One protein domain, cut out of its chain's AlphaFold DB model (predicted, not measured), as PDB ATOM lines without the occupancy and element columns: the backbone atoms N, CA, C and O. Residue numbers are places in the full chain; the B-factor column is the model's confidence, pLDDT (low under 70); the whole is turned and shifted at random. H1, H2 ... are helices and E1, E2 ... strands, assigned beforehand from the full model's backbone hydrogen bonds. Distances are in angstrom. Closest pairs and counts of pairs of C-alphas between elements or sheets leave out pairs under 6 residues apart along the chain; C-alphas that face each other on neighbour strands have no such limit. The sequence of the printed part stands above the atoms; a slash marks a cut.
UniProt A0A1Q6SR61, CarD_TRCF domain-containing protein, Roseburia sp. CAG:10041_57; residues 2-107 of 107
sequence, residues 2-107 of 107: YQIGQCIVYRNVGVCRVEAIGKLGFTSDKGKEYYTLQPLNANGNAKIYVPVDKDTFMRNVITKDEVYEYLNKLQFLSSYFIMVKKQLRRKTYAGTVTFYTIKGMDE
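Overview. This is residues 2 to 107 of the 107 residues of the protein "CarD_TRCF domain-containing protein" of Roseburia sp. CAG:10041_57 (UniProt A0A1Q6SR61). A small, strongly twisted sheet of five strands, curled like part of a barrel, makes a head at one end, and from it helix H1, a long loop and helix H2 run out in a wide, open hook that packs on no part of the sheet. H1 follows the last strand, E5, after a tight link, and residues 75 to 91 then swing far out and lead back into H2. The printed part has 106 residues, with five named strands and then two named helices in the order E1 E2 E3 E4 E5 H1 H2; the sheet's order is E4 E3 E2 E1 E5, antiparallel throughout. The class is mixed, helices and strands, with under half of the residues in named elements. The whole is loose, with a radius of gyration of the C-alphas of 18.7 A, and only just elongated, spanning 55 by 36 by 32 A.

Along the chain. E1, residues 7 to 10, begins at C-alpha 7 at (46.386, 41.043, -3.514). E2, residues 14 to 23, measures 23.8 A and bends by 62 degrees at residue 19. E3, residues 33 to 39, measures 19.2 A. E4 is residues 48 to 51 and E5 residues 58 to 60. H1, residues 64 to 74, measures 15.3 A and begins at C-alpha 64 at (38.520, 40.140, 6.787). H2, residues 92 to 102, measures 16.8 A and ends at C-alpha 102 at (26.398, 32.094, -12.213).

Arrangement. E1 to E4 form a meander, each strand the antiparallel neighbour of the one before, with hairpins E1 and E2, E2 and E3, E3 and E4. Between E1 and E2, N 8 and O 16 are 2.8 A apart. Between E2 and E3, at 149 degrees, N 36 and O 20 are 2.8 A apart. Between E3 and E4, at 152 degrees, N 37 and O 48 are 2.8 A apart. E5, an edge strand like E4, is antiparallel to E1 at 144 degrees, with N 9 and O 59 2.8 A apart. H1 and H2 are apart, and neither is on the sheet. Every O i to N i+4 pair of H1 is within hydrogen-bond range; in H2 2 of 7 are, beside 4 of 8 O i to N i+3 pairs.

Size, cuts and confidence. The two C-alphas farthest apart, those of Lys 30 and Lys 85, are 55.7 A apart. Without the stretches that stand free, among them residues 25 to 30, 71 to 83 and 93 to 107, the body has 58 residues. The H1 to H2 link, 17 residues, is long. The printed part has no cut. Its mean pLDDT is 76.4; residue 55 and residues 78 to 107 are under 70, and H2 has a mean of 44.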
ATOM      1  N   TYR A   2      43.777  47.941 -10.501       91.56
ATOM      2  CA  TYR A   2      44.431  47.414  -9.295       91.56
ATOM      3  C   TYR A   2      45.689  48.215  -8.957       91.56
ATOM      4  O   TYR A   2      46.256  48.862  -9.836       91.56
ATOM      5  N   GLN A   3      46.125  48.165  -7.700       93.75
ATOM      6  CA  GLN A   3      47.281  48.925  -7.217       93.75
ATOM      7  C   GLN A   3      48.489  48.025  -6.950       93.75
ATOM      8  O   GLN A   3      48.342  46.853  -6.606       93.75
ATOM      9  N   ILE A   4      49.695  48.585  -7.064       96.25
ATOM     10  CA  ILE A   4      50.928  47.893  -6.670       96.25
ATOM     11  C   ILE A   4      50.847  47.518  -5.186       96.25
ATOM     12  O   ILE A   4      50.448  48.312  -4.342       96.25
ATOM     13  N   GLY A   5      51.216  46.281  -4.872       95.00
ATOM     14  CA  GLY A   5      51.140  45.700  -3.540       95.00
ATOM     15  C   GLY A   5      49.802  45.034  -3.214       95.00
ATOM     16  O   GLY A   5      49.780  44.231  -2.281       95.00
ATOM     17  N   GLN A   6      48.738  45.300  -3.979       94.81
ATOM     18  CA  GLN A   6      47.411  44.721  -3.767       94.81
ATOM     19  C   GLN A   6      47.400  43.213  -4.062       94.81
ATOM     20  O   GLN A   6      47.991  42.751  -5.041       94.81
ATOM     21  N   CYS A   7      46.687  42.445  -3.236       94.75
ATOM     22  CA  CYS A   7      46.386  41.043  -3.514       94.75
ATOM     23  C   CYS A   7      45.102  40.928  -4.347       94.75
ATOM     24  O   CYS A   7      44.117  41.620  -4.092       94.75
ATOM     25  N   ILE A   8      45.115  40.042  -5.336       94.56
ATOM     26  CA  ILE A   8      44.003  39.779  -6.255       94.56
ATOM     27  C   ILE A   8      43.913  38.282  -6.543       94.56
ATOM     28  O   ILE A   8      44.899  37.555  -6.441       94.56
ATOM     29  N   VAL A   9      42.736  37.803  -6.927       93.19
ATOM     30  CA  VAL A   9      42.539  36.442  -7.429       93.19
ATOM     31  C   VAL A   9      42.600  36.466  -8.949       93.19
ATOM     32  O   VAL A   9      41.824  37.173  -9.595       93.19
ATOM     33  N   TYR A  10      43.498  35.669  -9.524       92.62
ATOM     34  CA  TYR A  10      43.673  35.545 -10.966       92.62
ATOM     35  C   TYR A  10      43.319  34.136 -11.454       92.62
ATOM     36  O   TYR A  10      44.016  33.164 -11.147       92.62
ATOM     37  N   ARG A  11      42.246  34.035 -12.257       89.31
ATOM     38  CA  ARG A  11      41.768  32.790 -12.894       89.31
ATOM     39  C   ARG A  11      41.861  31.565 -11.958       89.31
ATOM     40  O   ARG A  11      41.365  31.605 -10.838       89.31
ATOM     41  N   ASN A  12      42.472  30.481 -12.434       87.81
ATOM     42  CA  ASN A  12      42.745  29.238 -11.716       87.81
ATOM     43  C   ASN A  12      44.136  29.215 -11.059       87.81
ATOM     44  O   ASN A  12      44.483  28.217 -10.436       87.81
ATOM     45  N   VAL A  13      44.930  30.282 -11.205       89.75
ATOM     46  CA  VAL A  13      46.228  30.420 -10.525       89.75
ATOM     47  C   VAL A  13      46.006  30.660  -9.033       89.75
ATOM     48  O   VAL A  13      46.749  30.141  -8.203       89.75
ATOM     49  N   GLY A  14      44.946  31.398  -8.695       91.19
ATOM     50  CA  GLY A  14      44.587  31.729  -7.320       91.19
ATOM     51  C   GLY A  14      45.088  33.113  -6.925       91.19
ATOM     52  O   GLY A  14      45.042  34.046  -7.729       91.19
ATOM     53  N   VAL A  15      45.518  33.261  -5.672       93.56
ATOM     54  CA  VAL A  15      45.898  34.564  -5.112       93.56
ATOM     55  C   VAL A  15      47.271  34.991  -5.628       93.56
ATOM     56  O   VAL A  15      48.267  34.285  -5.465       93.56
ATOM     57  N   CYS A  16      47.311  36.175  -6.223       94.62
ATOM     58  CA  CYS A  16      48.508  36.832  -6.714       94.62
ATOM     59  C   CYS A  16      48.643  38.219  -6.085       94.62
ATOM     60  O   CYS A  16      47.647  38.873  -5.778       94.62
ATOM     61  N   ARG A  17      49.876  38.697  -5.949       95.38
ATOM     62  CA  ARG A  17      50.182  40.079  -5.583       95.38
ATOM     63  C   ARG A  17      50.556  40.871  -6.827       95.38
ATOM     64  O   ARG A  17      51.333  40.387  -7.648       95.38
ATOM     65  N   VAL A  18      50.034  42.086  -6.958       95.94
ATOM     66  CA  VAL A  18      50.470  43.028  -7.993       95.94
ATOM     67  C   VAL A  18      51.850  43.553  -7.609       95.94
ATOM     68  O   VAL A  18      51.989  44.299  -6.644       95.94
ATOM     69  N   GLU A  19      52.884  43.145  -8.334       95.94
ATOM     70  CA  GLU A  19      54.269  43.546  -8.072       95.94
ATOM     71  C   GLU A  19      54.609  44.864  -8.782       95.94
ATOM     72  O   GLU A  19      55.251  45.734  -8.203       95.94
ATOM     73  N   ALA A  20      54.149  45.027 -10.024       95.25
ATOM     74  CA  ALA A  20      54.392  46.222 -10.824       95.25
ATOM     75  C   ALA A  20      53.279  46.444 -11.854       95.25
ATOM     76  O   ALA A  20      52.590  45.505 -12.256       95.25
ATOM     77  N   ILE A  21      53.146  47.691 -12.304       94.50
ATOM     78  CA  ILE A  21      52.265  48.096 -13.400       94.50
ATOM     79  C   ILE A  21      53.102  48.937 -14.353       94.50
ATOM     80  O   ILE A  21      53.743  49.893 -13.921       94.50
ATOM     81  N   GLY A  22      53.127  48.568 -15.630       92.88
ATOM     82  CA  GLY A  22      53.787  49.381 -16.644       92.88
ATOM     83  C   GLY A  22      54.210  48.605 -17.880       92.88
ATOM     84  O   GLY A  22      53.762  47.488 -18.143       92.88
ATOM     85  N   LYS A  23      55.077  49.237 -18.667       91.94
ATOM     86  CA  LYS A  23      55.560  48.715 -19.947       91.94
ATOM     87  C   LYS A  23      56.644  47.665 -19.733       91.94
ATOM     88  O   LYS A  23      57.543  47.843 -18.914       91.94
ATOM     89  N   LEU A  24      56.590  46.594 -20.517       89.31
ATOM     90  CA  LEU A  24      57.588  45.528 -20.476       89.31
ATOM     91  C   LEU A  24      58.667  45.789 -21.532       89.31
ATOM     92  O   LEU A  24      58.363  45.960 -22.706       89.31
ATOM     93  N   GLY A  25      59.941  45.799 -21.136       84.56
ATOM     94  CA  GLY A  25      61.053  46.070 -22.064       84.56
ATOM     95  C   GLY A  25      61.265  44.987 -23.131       84.56
ATOM     96  O   GLY A  25      61.910  45.240 -24.141       84.56
ATOM     97  N   PHE A  26      60.710  43.795 -22.911       85.25
ATOM     98  CA  PHE A  26      60.839  42.634 -23.793       85.25
ATOM     99  C   PHE A  26      59.609  42.390 -24.682       85.25
ATOM    100  O   PHE A  26      59.606  41.424 -25.440       85.25
ATOM    101  N   THR A  27      58.560  43.222 -24.597       83.88
ATOM    102  CA  THR A  27      57.425  43.135 -25.531       83.88
ATOM    103  C   THR A  27      57.662  44.019 -26.754       83.88
ATOM    104  O   THR A  27      58.232  45.107 -26.647       83.88
ATOM    105  N   SER A  28      57.191  43.579 -27.921       82.12
ATOM    106  CA  SER A  28      57.186  44.397 -29.142       82.12
ATOM    107  C   SER A  28      56.235  45.597 -29.018       82.12
ATOM    108  O   SER A  28      56.469  46.649 -29.615       82.12
ATOM    109  N   ASP A  29      55.198  45.470 -28.184       80.62
ATOM    110  CA  ASP A  29      54.162  46.481 -27.971       80.62
ATOM    111  C   ASP A  29      54.594  47.545 -26.945       80.62
ATOM    112  O   ASP A  29      54.130  47.579 -25.803       80.62
ATOM    113  N   LYS A  30      55.472  48.470 -27.354       78.31
ATOM    114  CA  LYS A  30      56.033  49.534 -26.484       78.31
ATOM    115  C   LYS A  30      55.003  50.516 -25.901       78.31
ATOM    116  O   LYS A  30      55.323  51.302 -25.006       78.31
ATOM    117  N   GLY A  31      53.784  50.534 -26.434       81.88
ATOM    118  CA  GLY A  31      52.689  51.367 -25.936       81.88
ATOM    119  C   GLY A  31      51.880  50.720 -24.815       81.88
ATOM    120  O   GLY A  31      51.150  51.422 -24.127       81.88
ATOM    121  N   LYS A  32      52.009  49.403 -24.626       89.50
ATOM    122  CA  LYS A  32      51.064  48.605 -23.852       89.50
ATOM    123  C   LYS A  32      51.512  48.425 -22.406       89.50
ATOM    124  O   LYS A  32      52.667  48.095 -22.138       89.50
ATOM    125  N   GLU A  33      50.587  48.639 -21.477       92.12
ATOM    126  CA  GLU A  33      50.823  48.448 -20.048       92.12
ATOM    127  C   GLU A  33      50.387  47.058 -19.597       92.12
ATOM    128  O   GLU A  33      49.381  46.509 -20.057       92.12
ATOM    129  N   TYR A  34      51.153  46.495 -18.670       94.12
ATOM    130  CA  TYR A  34      50.931  45.177 -18.109       94.12
ATOM    131  C   TYR A  34      50.973  45.235 -16.586       94.12
ATOM    132  O   TYR A  34      51.807  45.921 -15.992       94.12
ATOM    133  N   TYR A  35      50.119  44.438 -15.955       94.81
ATOM    134  CA  TYR A  35      50.308  43.994 -14.585       94.81
ATOM    135  C   TYR A  35      51.384  42.909 -14.554       94.81
ATOM    136  O   TYR A  35      51.294  41.922 -15.287       94.81
ATOM    137  N   THR A  36      52.365  43.065 -13.670       95.19
ATOM    138  CA  THR A  36      53.254  41.981 -13.242       95.19
ATOM    139  C   THR A  36      52.691  41.401 -11.954       95.19
ATOM    140  O   THR A  36      52.624  42.091 -10.937       95.19
ATOM    141  N   LEU A  37      52.254  40.147 -12.001       94.88
ATOM    142  CA  LEU A  37      51.652  39.441 -10.878       94.88
ATOM    143  C   LEU A  37      52.597  38.363 -10.349       94.88
ATOM    144  O   LEU A  37      53.120  37.560 -11.123       94.88
ATOM    145  N   GLN A  38      52.733  38.298  -9.029       95.19
ATOM    146  CA  GLN A  38      53.459  37.247  -8.329       95.19
ATOM    147  C   GLN A  38      52.464  36.314  -7.617       95.19
ATOM    148  O   GLN A  38      51.787  36.761  -6.686       95.19
ATOM    149  N   PRO A  39      52.333  35.040  -8.025       94.62
ATOM    150  CA  PRO A  39      51.502  34.069  -7.318       94.62
ATOM    151  C   PRO A  39      52.037  33.814  -5.908       94.62
ATOM    152  O   PRO A  39      53.231  33.586  -5.732       94.62
ATOM    153  N   LEU A  40      51.158  33.814  -4.904       91.25
ATOM    154  CA  LEU A  40      51.557  33.569  -3.510       91.25
ATOM    155  C   LEU A  40      51.712  32.078  -3.177       91.25
ATOM    156  O   LEU A  40      52.311  31.727  -2.167       91.25
ATOM    157  N   ASN A  41      51.153  31.200  -4.008       84.31
ATOM    158  CA  ASN A  41      51.157  29.746  -3.831       84.31
ATOM    159  C   ASN A  41      52.274  29.029  -4.606       84.31
ATOM    160  O   ASN A  41      52.389  27.809  -4.506       84.31
ATOM    161  N   ALA A  42      53.051  29.748  -5.416       81.31
ATOM    162  CA  ALA A  42      54.101  29.159  -6.230       81.31
ATOM    163  C   ALA A  42      55.431  29.143  -5.467       81.31
ATOM    164  O   ALA A  42      55.858  30.160  -4.921       81.31
ATOM    165  N   ASN A  43      56.127  28.006  -5.486       75.19
ATOM    166  CA  ASN A  43      57.507  27.944  -5.016       75.19
ATOM    167  C   ASN A  43      58.414  28.622  -6.059       75.19
ATOM    168  O   ASN A  43      58.560  28.122  -7.175       75.19
ATOM    169  N   GLY A  44      59.028  29.750  -5.695       76.69
ATOM    170  CA  GLY A  44      59.995  30.480  -6.523       76.69
ATOM    171  C   GLY A  44      59.488  31.822  -7.067       76.69
ATOM    172  O   GLY A  44      58.428  32.315  -6.696       76.69
ATOM    173  N   ASN A  45      60.265  32.427  -7.968       83.12
ATOM    174  CA  ASN A  45      60.021  33.780  -8.489       83.12
ATOM    175  C   ASN A  45      59.148  33.776  -9.756       83.12
ATOM    176  O   ASN A  45      59.479  34.422 -10.751       83.12
ATOM    177  N   ALA A  46      58.055  33.009  -9.750       90.38
ATOM    178  CA  ALA A  46      57.134  32.967 -10.882       90.38
ATOM    179  C   ALA A  46      56.471  34.341 -11.089       90.38
ATOM    180  O   ALA A  46      55.965  34.941 -10.141       90.38
ATOM    181  N   LYS A  47      56.451  34.820 -12.337       93.12
ATOM    182  CA  LYS A  47      55.809  36.082 -12.729       93.12
ATOM    183  C   LYS A  47      54.799  35.840 -13.838       93.12
ATOM    184  O   LYS A  47      55.073  35.106 -14.786       93.12
ATOM    185  N   ILE A  48      53.643  36.480 -13.723       92.75
ATOM    186  CA  ILE A  48      52.583  36.450 -14.728       92.75
ATOM    187  C   ILE A  48      52.381  37.870 -15.238       92.75
ATOM    188  O   ILE A  48      52.154  38.787 -14.454       92.75
ATOM    189  N   TYR A  49      52.439  38.040 -16.555       93.19
ATOM    190  CA  TYR A  49      52.257  39.330 -17.208       93.19
ATOM    191  C   TYR A  49      50.872  39.394 -17.840       93.19
ATOM    192  O   TYR A  49      50.551  38.575 -18.705       93.19
ATOM    193  N   VAL A  50      50.050  40.353 -17.412       92.25
ATOM    194  CA  VAL A  50      48.679  40.503 -17.914       92.25
ATOM    195  C   VAL A  50      48.458  41.910 -18.465       92.25
ATOM    196  O   VAL A  50      48.672  42.870 -17.730       92.25
ATOM    197  N   PRO A  51      48.027  42.059 -19.727       91.88
ATOM    198  CA  PRO A  51      47.752  43.367 -20.318       91.88
ATOM    199  C   PRO A  51      46.598  44.095 -19.603       91.88
ATOM    200  O   PRO A  51      45.574  43.478 -19.312       91.88
ATOM    201  N   VAL A  52      46.766  45.392 -19.320       90.12
ATOM    202  CA  VAL A  52      45.805  46.214 -18.545       90.12
ATOM    203  C   VAL A  52      44.506  46.482 -19.315       90.12
ATOM    204  O   VAL A  52      43.438  46.575 -18.718       90.12
ATOM    205  N   ASP A  53      44.592  46.583 -20.637       84.12
ATOM    206  CA  ASP A  53      43.504  46.861 -21.584       84.12
ATOM    207  C   ASP A  53      42.559  45.677 -21.811       84.12
ATOM    208  O   ASP A  53      41.468  45.850 -22.354       84.12
ATOM    209  N   LYS A  54      42.970  44.459 -21.444       76.31
ATOM    210  CA  LYS A  54      42.178  43.264 -21.722       76.31
ATOM    211  C   LYS A  54      41.241  42.981 -20.562       76.31
ATOM    212  O   LYS A  54      41.712  42.739 -19.450       76.31
ATOM    213  N   ASP A  55      39.943  42.897 -20.854       66.94
ATOM    214  CA  ASP A  55      38.959  42.397 -19.898       66.94
ATOM    215  C   ASP A  55      39.336  40.965 -19.495       66.94
ATOM    216  O   ASP A  55      39.289  40.007 -20.276       66.94
ATOM    217  N   THR A  56      39.879  40.857 -18.293       73.06
ATOM    218  CA  THR A  56      40.500  39.647 -17.780       73.06
ATOM    219  C   THR A  56      39.877  39.362 -16.434       73.06
ATOM    220  O   THR A  56      39.776  40.256 -15.603       73.06
ATOM    221  N   PHE A  57      39.519  38.097 -16.197       79.88
ATOM    222  CA  PHE A  57      39.002  37.607 -14.919       79.88
ATOM    223  C   PHE A  57      40.029  37.756 -13.779       79.88
ATOM    224  O   PHE A  57      40.692  36.793 -13.374       79.88
ATOM    225  N   MET A  58      40.151  38.980 -13.276       89.31
ATOM    226  CA  MET A  58      40.796  39.366 -12.032       89.31
ATOM    227  C   MET A  58      39.707  39.782 -11.054       89.31
ATOM    228  O   MET A  58      38.731  40.429 -11.429       89.31
ATOM    229  N   ARG A  59      39.848  39.375  -9.797       91.56
ATOM    230  CA  ARG A  59      38.894  39.705  -8.735       91.56
ATOM    231  C   ARG A  59      39.645  40.181  -7.501       91.56
ATOM    232  O   ARG A  59      40.768  39.746  -7.259       91.56
ATOM    233  N   ASN A  60      39.029  41.070  -6.729       91.94
ATOM    234  CA  ASN A  60      39.554  41.427  -5.414       91.94
ATOM    235  C   ASN A  60      39.539  40.196  -4.502       91.94
ATOM    236  O   ASN A  60      38.686  39.319  -4.648       91.94
ATOM    237  N   VAL A  61      40.486  40.131  -3.569       92.25
ATOM    238  CA  VAL A  61      40.346  39.208  -2.438       92.25
ATOM    239  C   VAL A  61      39.277  39.752  -1.502       92.25
ATOM    240  O   VAL A  61      39.160  40.966  -1.338       92.25
ATOM    241  N   ILE A  62      38.534  38.839  -0.885       90.31
ATOM    242  CA  ILE A  62      37.586  39.174   0.173       90.31
ATOM    243  C   ILE A  62      38.314  39.801   1.365       90.31
ATOM    244  O   ILE A  62      39.451  39.443   1.694       90.31
ATOM    245  N   THR A  63      37.648  40.749   2.001       90.62
ATOM    246  CA  THR A  63      38.105  41.416   3.214       90.62
ATOM    247  C   THR A  63      37.942  40.511   4.430       90.62
ATOM    248  O   THR A  63      37.219  39.515   4.416       90.62
ATOM    249  N   LYS A  64      38.620  40.869   5.521       89.88
ATOM    250  CA  LYS A  64      38.520  40.140   6.787       89.88
ATOM    251  C   LYS A  64      37.080  40.123   7.324       89.88
ATOM    252  O   LYS A  64      36.643  39.088   7.812       89.88
ATOM    253  N   ASP A  65      36.351  41.229   7.206       92.50
ATOM    254  CA  ASP A  65      34.964  41.326   7.671       92.50
ATOM    255  C   ASP A  65      34.017  40.462   6.827       92.50
ATOM    256  O   ASP A  65      33.245  39.684   7.386       92.50
ATOM    257  N   GLU A  66      34.156  40.489   5.495       91.44
ATOM    258  CA  GLU A  66      33.399  39.608   4.590       91.44
ATOM    259  C   GLU A  66      33.664  38.125   4.881       91.44
ATOM    260  O   GLU A  66      32.749  37.305   4.821       91.44
ATOM    261  N   VAL A  67      34.903  37.765   5.240       91.44
ATOM    262  CA  VAL A  67      35.236  36.398   5.672       91.44
ATOM    263  C   VAL A  67      34.425  36.015   6.906       91.44
ATOM    264  O   VAL A  67      33.840  34.933   6.924       91.44
ATOM    265  N   TYR A  68      34.372  36.863   7.936       92.19
ATOM    266  CA  TYR A  68      33.614  36.547   9.150       92.19
ATOM    267  C   TYR A  68      32.114  36.481   8.898       92.19
ATOM    268  O   TYR A  68      31.461  35.568   9.404       92.19
ATOM    269  N   GLU A  69      31.572  37.389   8.090       91.50
ATOM    270  CA  GLU A  69      30.168  37.340   7.693       91.50
ATOM    271  C   GLU A  69      29.856  36.034   6.951       91.50
ATOM    272  O   GLU A  69      28.874  35.353   7.257       91.50
ATOM    273  N   TYR A  70      30.725  35.633   6.021       88.75
ATOM    274  CA  TYR A  70      30.575  34.390   5.277       88.75
ATOM    275  C   TYR A  70      30.664  33.159   6.187       88.75
ATOM    276  O   TYR A  70      29.802  32.285   6.115       88.75
ATOM    277  N   LEU A  71      31.648  33.098   7.090       89.25
ATOM    278  CA  LEU A  71      31.775  32.022   8.080       89.25
ATOM    279  C   LEU A  71      30.534  31.932   8.980       89.25
ATOM    280  O   LEU A  71      30.053  30.834   9.259       89.25
ATOM    281  N   ASN A  72      29.977  33.076   9.381       89.50
ATOM    282  CA  ASN A  72      28.751  33.140  10.165       89.50
ATOM    283  C   ASN A  72      27.537  32.646   9.362       89.50
ATOM    284  O   ASN A  72      26.673  31.983   9.918       89.50
ATOM    285  N   LYS A  73      27.463  32.901   8.052       85.88
ATOM    286  CA  LYS A  73      26.409  32.336   7.187       85.88
ATOM    287  C   LYS A  73      26.580  30.828   6.976       85.88
ATOM    288  O   LYS A  73      25.589  30.101   6.998       85.88
ATOM    289  N   LEU A  74      27.818  30.343   6.825       82.31
ATOM    290  CA  LEU A  74      28.113  28.918   6.617       82.31
ATOM    291  C   LEU A  74      27.570  28.032   7.744       82.31
ATOM    292  O   LEU A  74      27.111  26.929   7.465       82.31
ATOM    293  N   GLN A  75      27.586  28.501   8.996       75.12
ATOM    294  CA  GLN A  75      27.084  27.711  10.130       75.12
ATOM    295  C   GLN A  75      25.575  27.414  10.034       75.12
ATOM    296  O   GLN A  75      25.095  26.455  10.633       75.12
ATOM    297  N   PHE A  76      24.834  28.223   9.271       70.31
ATOM    298  CA  PHE A  76      23.395  28.079   9.062       70.31
ATOM    299  C   PHE A  76      23.055  27.391   7.736       70.31
ATOM    300  O   PHE A  76      21.878  27.175   7.443       70.31
ATOM    301  N   LEU A  77      24.054  27.016   6.929       71.56
ATOM    302  CA  LEU A  77      23.809  26.235   5.724       71.56
ATOM    303  C   LEU A  77      23.440  24.803   6.114       71.56
ATOM    304  O   LEU A  77      24.281  24.008   6.536       71.56
ATOM    305  N   SER A  78      22.172  24.447   5.915       62.34
ATOM    306  CA  SER A  78      21.740  23.056   5.973       62.34
ATOM    307  C   SER A  78      22.485  22.267   4.891       62.34
ATOM    308  O   SER A  78      22.256  22.473   3.696       62.34
ATOM    309  N   SER A  79      23.399  21.378   5.285       62.56
ATOM    310  CA  SER A  79      24.101  20.516   4.332       62.56
ATOM    311  C   SER A  79      23.108  19.581   3.648       62.56
ATOM    312  O   SER A  79      22.604  18.642   4.262       62.56
ATOM    313  N   TYR A  80      22.852  19.800   2.359       56.97
ATOM    314  CA  TYR A  80      22.171  18.807   1.538       56.97
ATOM    315  C   TYR A  80      23.179  17.699   1.218       56.97
ATOM    316  O   TYR A  80      24.087  17.877   0.404       56.97
ATOM    317  N   PHE A  81      23.066  16.556   1.896       51.16
ATOM    318  CA  PHE A  81      23.922  15.405   1.627       51.16
ATOM    319  C   PHE A  81      23.545  14.807   0.268       51.16
ATOM    320  O   PHE A  81      22.656  13.962   0.157       51.16
ATOM    321  N   ILE A  82      24.203  15.255  -0.802       56.72
ATOM    322  CA  ILE A  82      24.037  14.640  -2.117       56.72
ATOM    323  C   ILE A  82      24.821  13.325  -2.112       56.72
ATOM    324  O   ILE A  82      26.030  13.282  -2.346       56.72
ATOM    325  N   MET A  83      24.117  12.225  -1.849       40.06
ATOM    326  CA  MET A  83      24.656  10.874  -1.955       40.06
ATOM    327  C   MET A  83      24.876  10.511  -3.433       40.06
ATOM    328  O   MET A  83      24.025   9.907  -4.084       40.06
ATOM    329  N   VAL A  84      26.029  10.881  -3.997       48.97
ATOM    330  CA  VAL A  84      26.397  10.493  -5.367       48.97
ATOM    331  C   VAL A  84      26.947   9.064  -5.357       48.97
ATOM    332  O   VAL A  84      28.068   8.817  -4.905       48.97
ATOM    333  N   LYS A  85      26.177   8.098  -5.886       38.41
ATOM    334  CA  LYS A  85      26.677   6.734  -6.140       38.41
ATOM    335  C   LYS A  85      27.934   6.798  -7.026       38.41
ATOM    336  O   LYS A  85      27.958   7.440  -8.071       38.41
ATOM    337  N   LYS A  86      28.981   6.092  -6.591       43.91
ATOM    338  CA  LYS A  86      30.407   6.131  -6.994       43.91
ATOM    339  C   LYS A  86      30.741   5.965  -8.501       43.91
ATOM    340  O   LYS A  86      31.922   5.982  -8.838       43.91
ATOM    341  N   GLN A  87      29.775   5.817  -9.415       43.91
ATOM    342  CA  GLN A  87      30.018   5.380 -10.806       43.91
ATOM    343  C   GLN A  87      30.081   6.465 -11.902       43.91
ATOM    344  O   GLN A  87      30.385   6.129 -13.040       43.91
ATOM    345  N   LEU A  88      29.912   7.760 -11.613       47.00
ATOM    346  CA  LEU A  88      30.134   8.823 -12.619       47.00
ATOM    347  C   LEU A  88      31.111   9.897 -12.125       47.00
ATOM    348  O   LEU A  88      30.802  11.079 -12.031       47.00
ATOM    349  N   ARG A  89      32.340   9.492 -11.795       48.78
ATOM    350  CA  ARG A  89      33.330  10.385 -11.165       48.78
ATOM    351  C   ARG A  89      34.048  11.364 -12.113       48.78
ATOM    352  O   ARG A  89      34.783  12.208 -11.619       48.78
ATOM    353  N   ARG A  90      33.854  11.292 -13.440       44.09
ATOM    354  CA  ARG A  90      34.578  12.145 -14.418       44.09
ATOM    355  C   ARG A  90      33.755  13.232 -15.124       44.09
ATOM    356  O   ARG A  90      34.353  14.207 -15.555       44.09
ATOM    357  N   LYS A  91      32.424  13.121 -15.236       45.19
ATOM    358  CA  LYS A  91      31.609  14.106 -15.991       45.19
ATOM    359  C   LYS A  91      30.914  15.159 -15.115       45.19
ATOM    360  O   LYS A  91      30.620  16.248 -15.589       45.19
ATOM    361  N   THR A  92      30.693  14.871 -13.834       50.94
ATOM    362  CA  THR A  92      29.794  15.674 -12.981       50.94
ATOM    363  C   THR A  92      30.477  16.873 -12.303       50.94
ATOM    364  O   THR A  92      29.825  17.880 -12.025       50.94
ATOM    365  N   TYR A  93      31.799  16.824 -12.090       47.47
ATOM    366  CA  TYR A  93      32.542  17.937 -11.473       47.47
ATOM    367  C   TYR A  93      32.752  19.128 -12.418       47.47
ATOM    368  O   TYR A  93      32.846  20.255 -11.947       47.47
ATOM    369  N   ALA A  94      32.760  18.911 -13.738       49.78
ATOM    370  CA  ALA A  94      32.850  20.006 -14.706       49.78
ATOM    371  C   ALA A  94      31.563  20.856 -14.736       49.78
ATOM    372  O   ALA A  94      31.622  22.082 -14.801       49.78
ATOM    373  N   GLY A  95      30.392  20.215 -14.630       43.38
ATOM    374  CA  GLY A  95      29.111  20.924 -14.618       43.38
ATOM    375  C   GLY A  95      28.900  21.717 -13.331       43.38
ATOM    376  O   GLY A  95      28.577  22.896 -13.372       43.38
ATOM    377  N   THR A  96      29.152  21.098 -12.178       42.38
ATOM    378  CA  THR A  96      28.783  21.671 -10.872       42.38
ATOM    379  C   THR A  96      29.568  22.942 -10.523       42.38
ATOM    380  O   THR A  96      28.987  23.888 -10.000       42.38
ATOM    381  N   VAL A  97      30.856  23.025 -10.879       45.47
ATOM    382  CA  VAL A  97      31.671  24.242 -10.663       45.47
ATOM    383  C   VAL A  97      31.174  25.421 -11.518       45.47
ATOM    384  O   VAL A  97      31.296  26.578 -11.118       45.47
ATOM    385  N   THR A  98      30.538  25.133 -12.657       38.03
ATOM    386  CA  THR A  98      29.963  26.154 -13.545       38.03
ATOM    387  C   THR A  98      28.677  26.755 -12.959       38.03
ATOM    388  O   THR A  98      28.479  27.961 -13.052       38.03
ATOM    389  N   PHE A  99      27.834  25.972 -12.270       37.34
ATOM    390  CA  PHE A  99      26.537  26.461 -11.769       37.34
ATOM    391  C   PHE A  99      26.634  27.421 -10.572       37.34
ATOM    392  O   PHE A  99      25.886  28.395 -10.520       37.34
ATOM    393  N   TYR A 100      27.570  27.213  -9.640       40.88
ATOM    394  CA  TYR A 100      27.720  28.115  -8.484       40.88
ATOM    395  C   TYR A 100      28.373  29.459  -8.834       40.88
ATOM    396  O   TYR A 100      28.272  30.400  -8.055       40.88
ATOM    397  N   THR A 101      29.014  29.574 -10.003       40.78
ATOM    398  CA  THR A 101      29.604  30.846 -10.451       40.78
ATOM    399  C   THR A 101      28.552  31.796 -11.034       40.78
ATOM    400  O   THR A 101      28.741  33.003 -10.980       40.78
ATOM    401  N   ILE A 102      27.435  31.276 -11.559       44.22
ATOM    402  CA  ILE A 102      26.398  32.094 -12.213       44.22
ATOM    403  C   ILE A 102      25.355  32.567 -11.190       44.22
ATOM    404  O   ILE A 102      24.880  33.688 -11.268       44.22
ATOM    405  N   LYS A 103      25.035  31.749 -10.180       37.66
ATOM    406  CA  LYS A 103      23.928  32.036  -9.252       37.66
ATOM    407  C   LYS A 103      24.269  32.965  -8.074       37.66
ATOM    408  O   LYS A 103      23.417  33.175  -7.224       37.66
ATOM    409  N   GLY A 104      25.504  33.463  -7.992       41.94
ATOM    410  CA  GLY A 104      25.976  34.337  -6.906       41.94
ATOM    411  C   GLY A 104      26.251  35.786  -7.320       41.94
ATOM    412  O   GLY A 104      26.943  36.479  -6.585       41.94
ATOM    413  N   MET A 105      25.799  36.219  -8.505       40.81
ATOM    414  CA  MET A 105      25.956  37.602  -8.994       40.81
ATOM    415  C   MET A 105      24.621  38.304  -9.302       40.81
ATOM    416  O   MET A 105      24.653  39.423  -9.803       40.81
ATOM    417  N   ASP A 106      23.478  37.688  -8.978       39.47
ATOM    418  CA  ASP A 106      22.135  38.248  -9.224       39.47
ATOM    419  C   ASP A 106      21.342  38.569  -7.934       39.47
ATOM    420  O   ASP A 106      20.132  38.780  -8.004       39.47
ATOM    421  N   GLU A 107      21.992  38.635  -6.764       36.19
ATOM    422  CA  GLU A 107      21.391  39.148  -5.514       36.19
ATOM    423  C   GLU A 107      22.335  40.108  -4.782       36.19
ATOM    424  O   GLU A 107      23.531  39.763  -4.632       36.19
TER     425      GLU A 107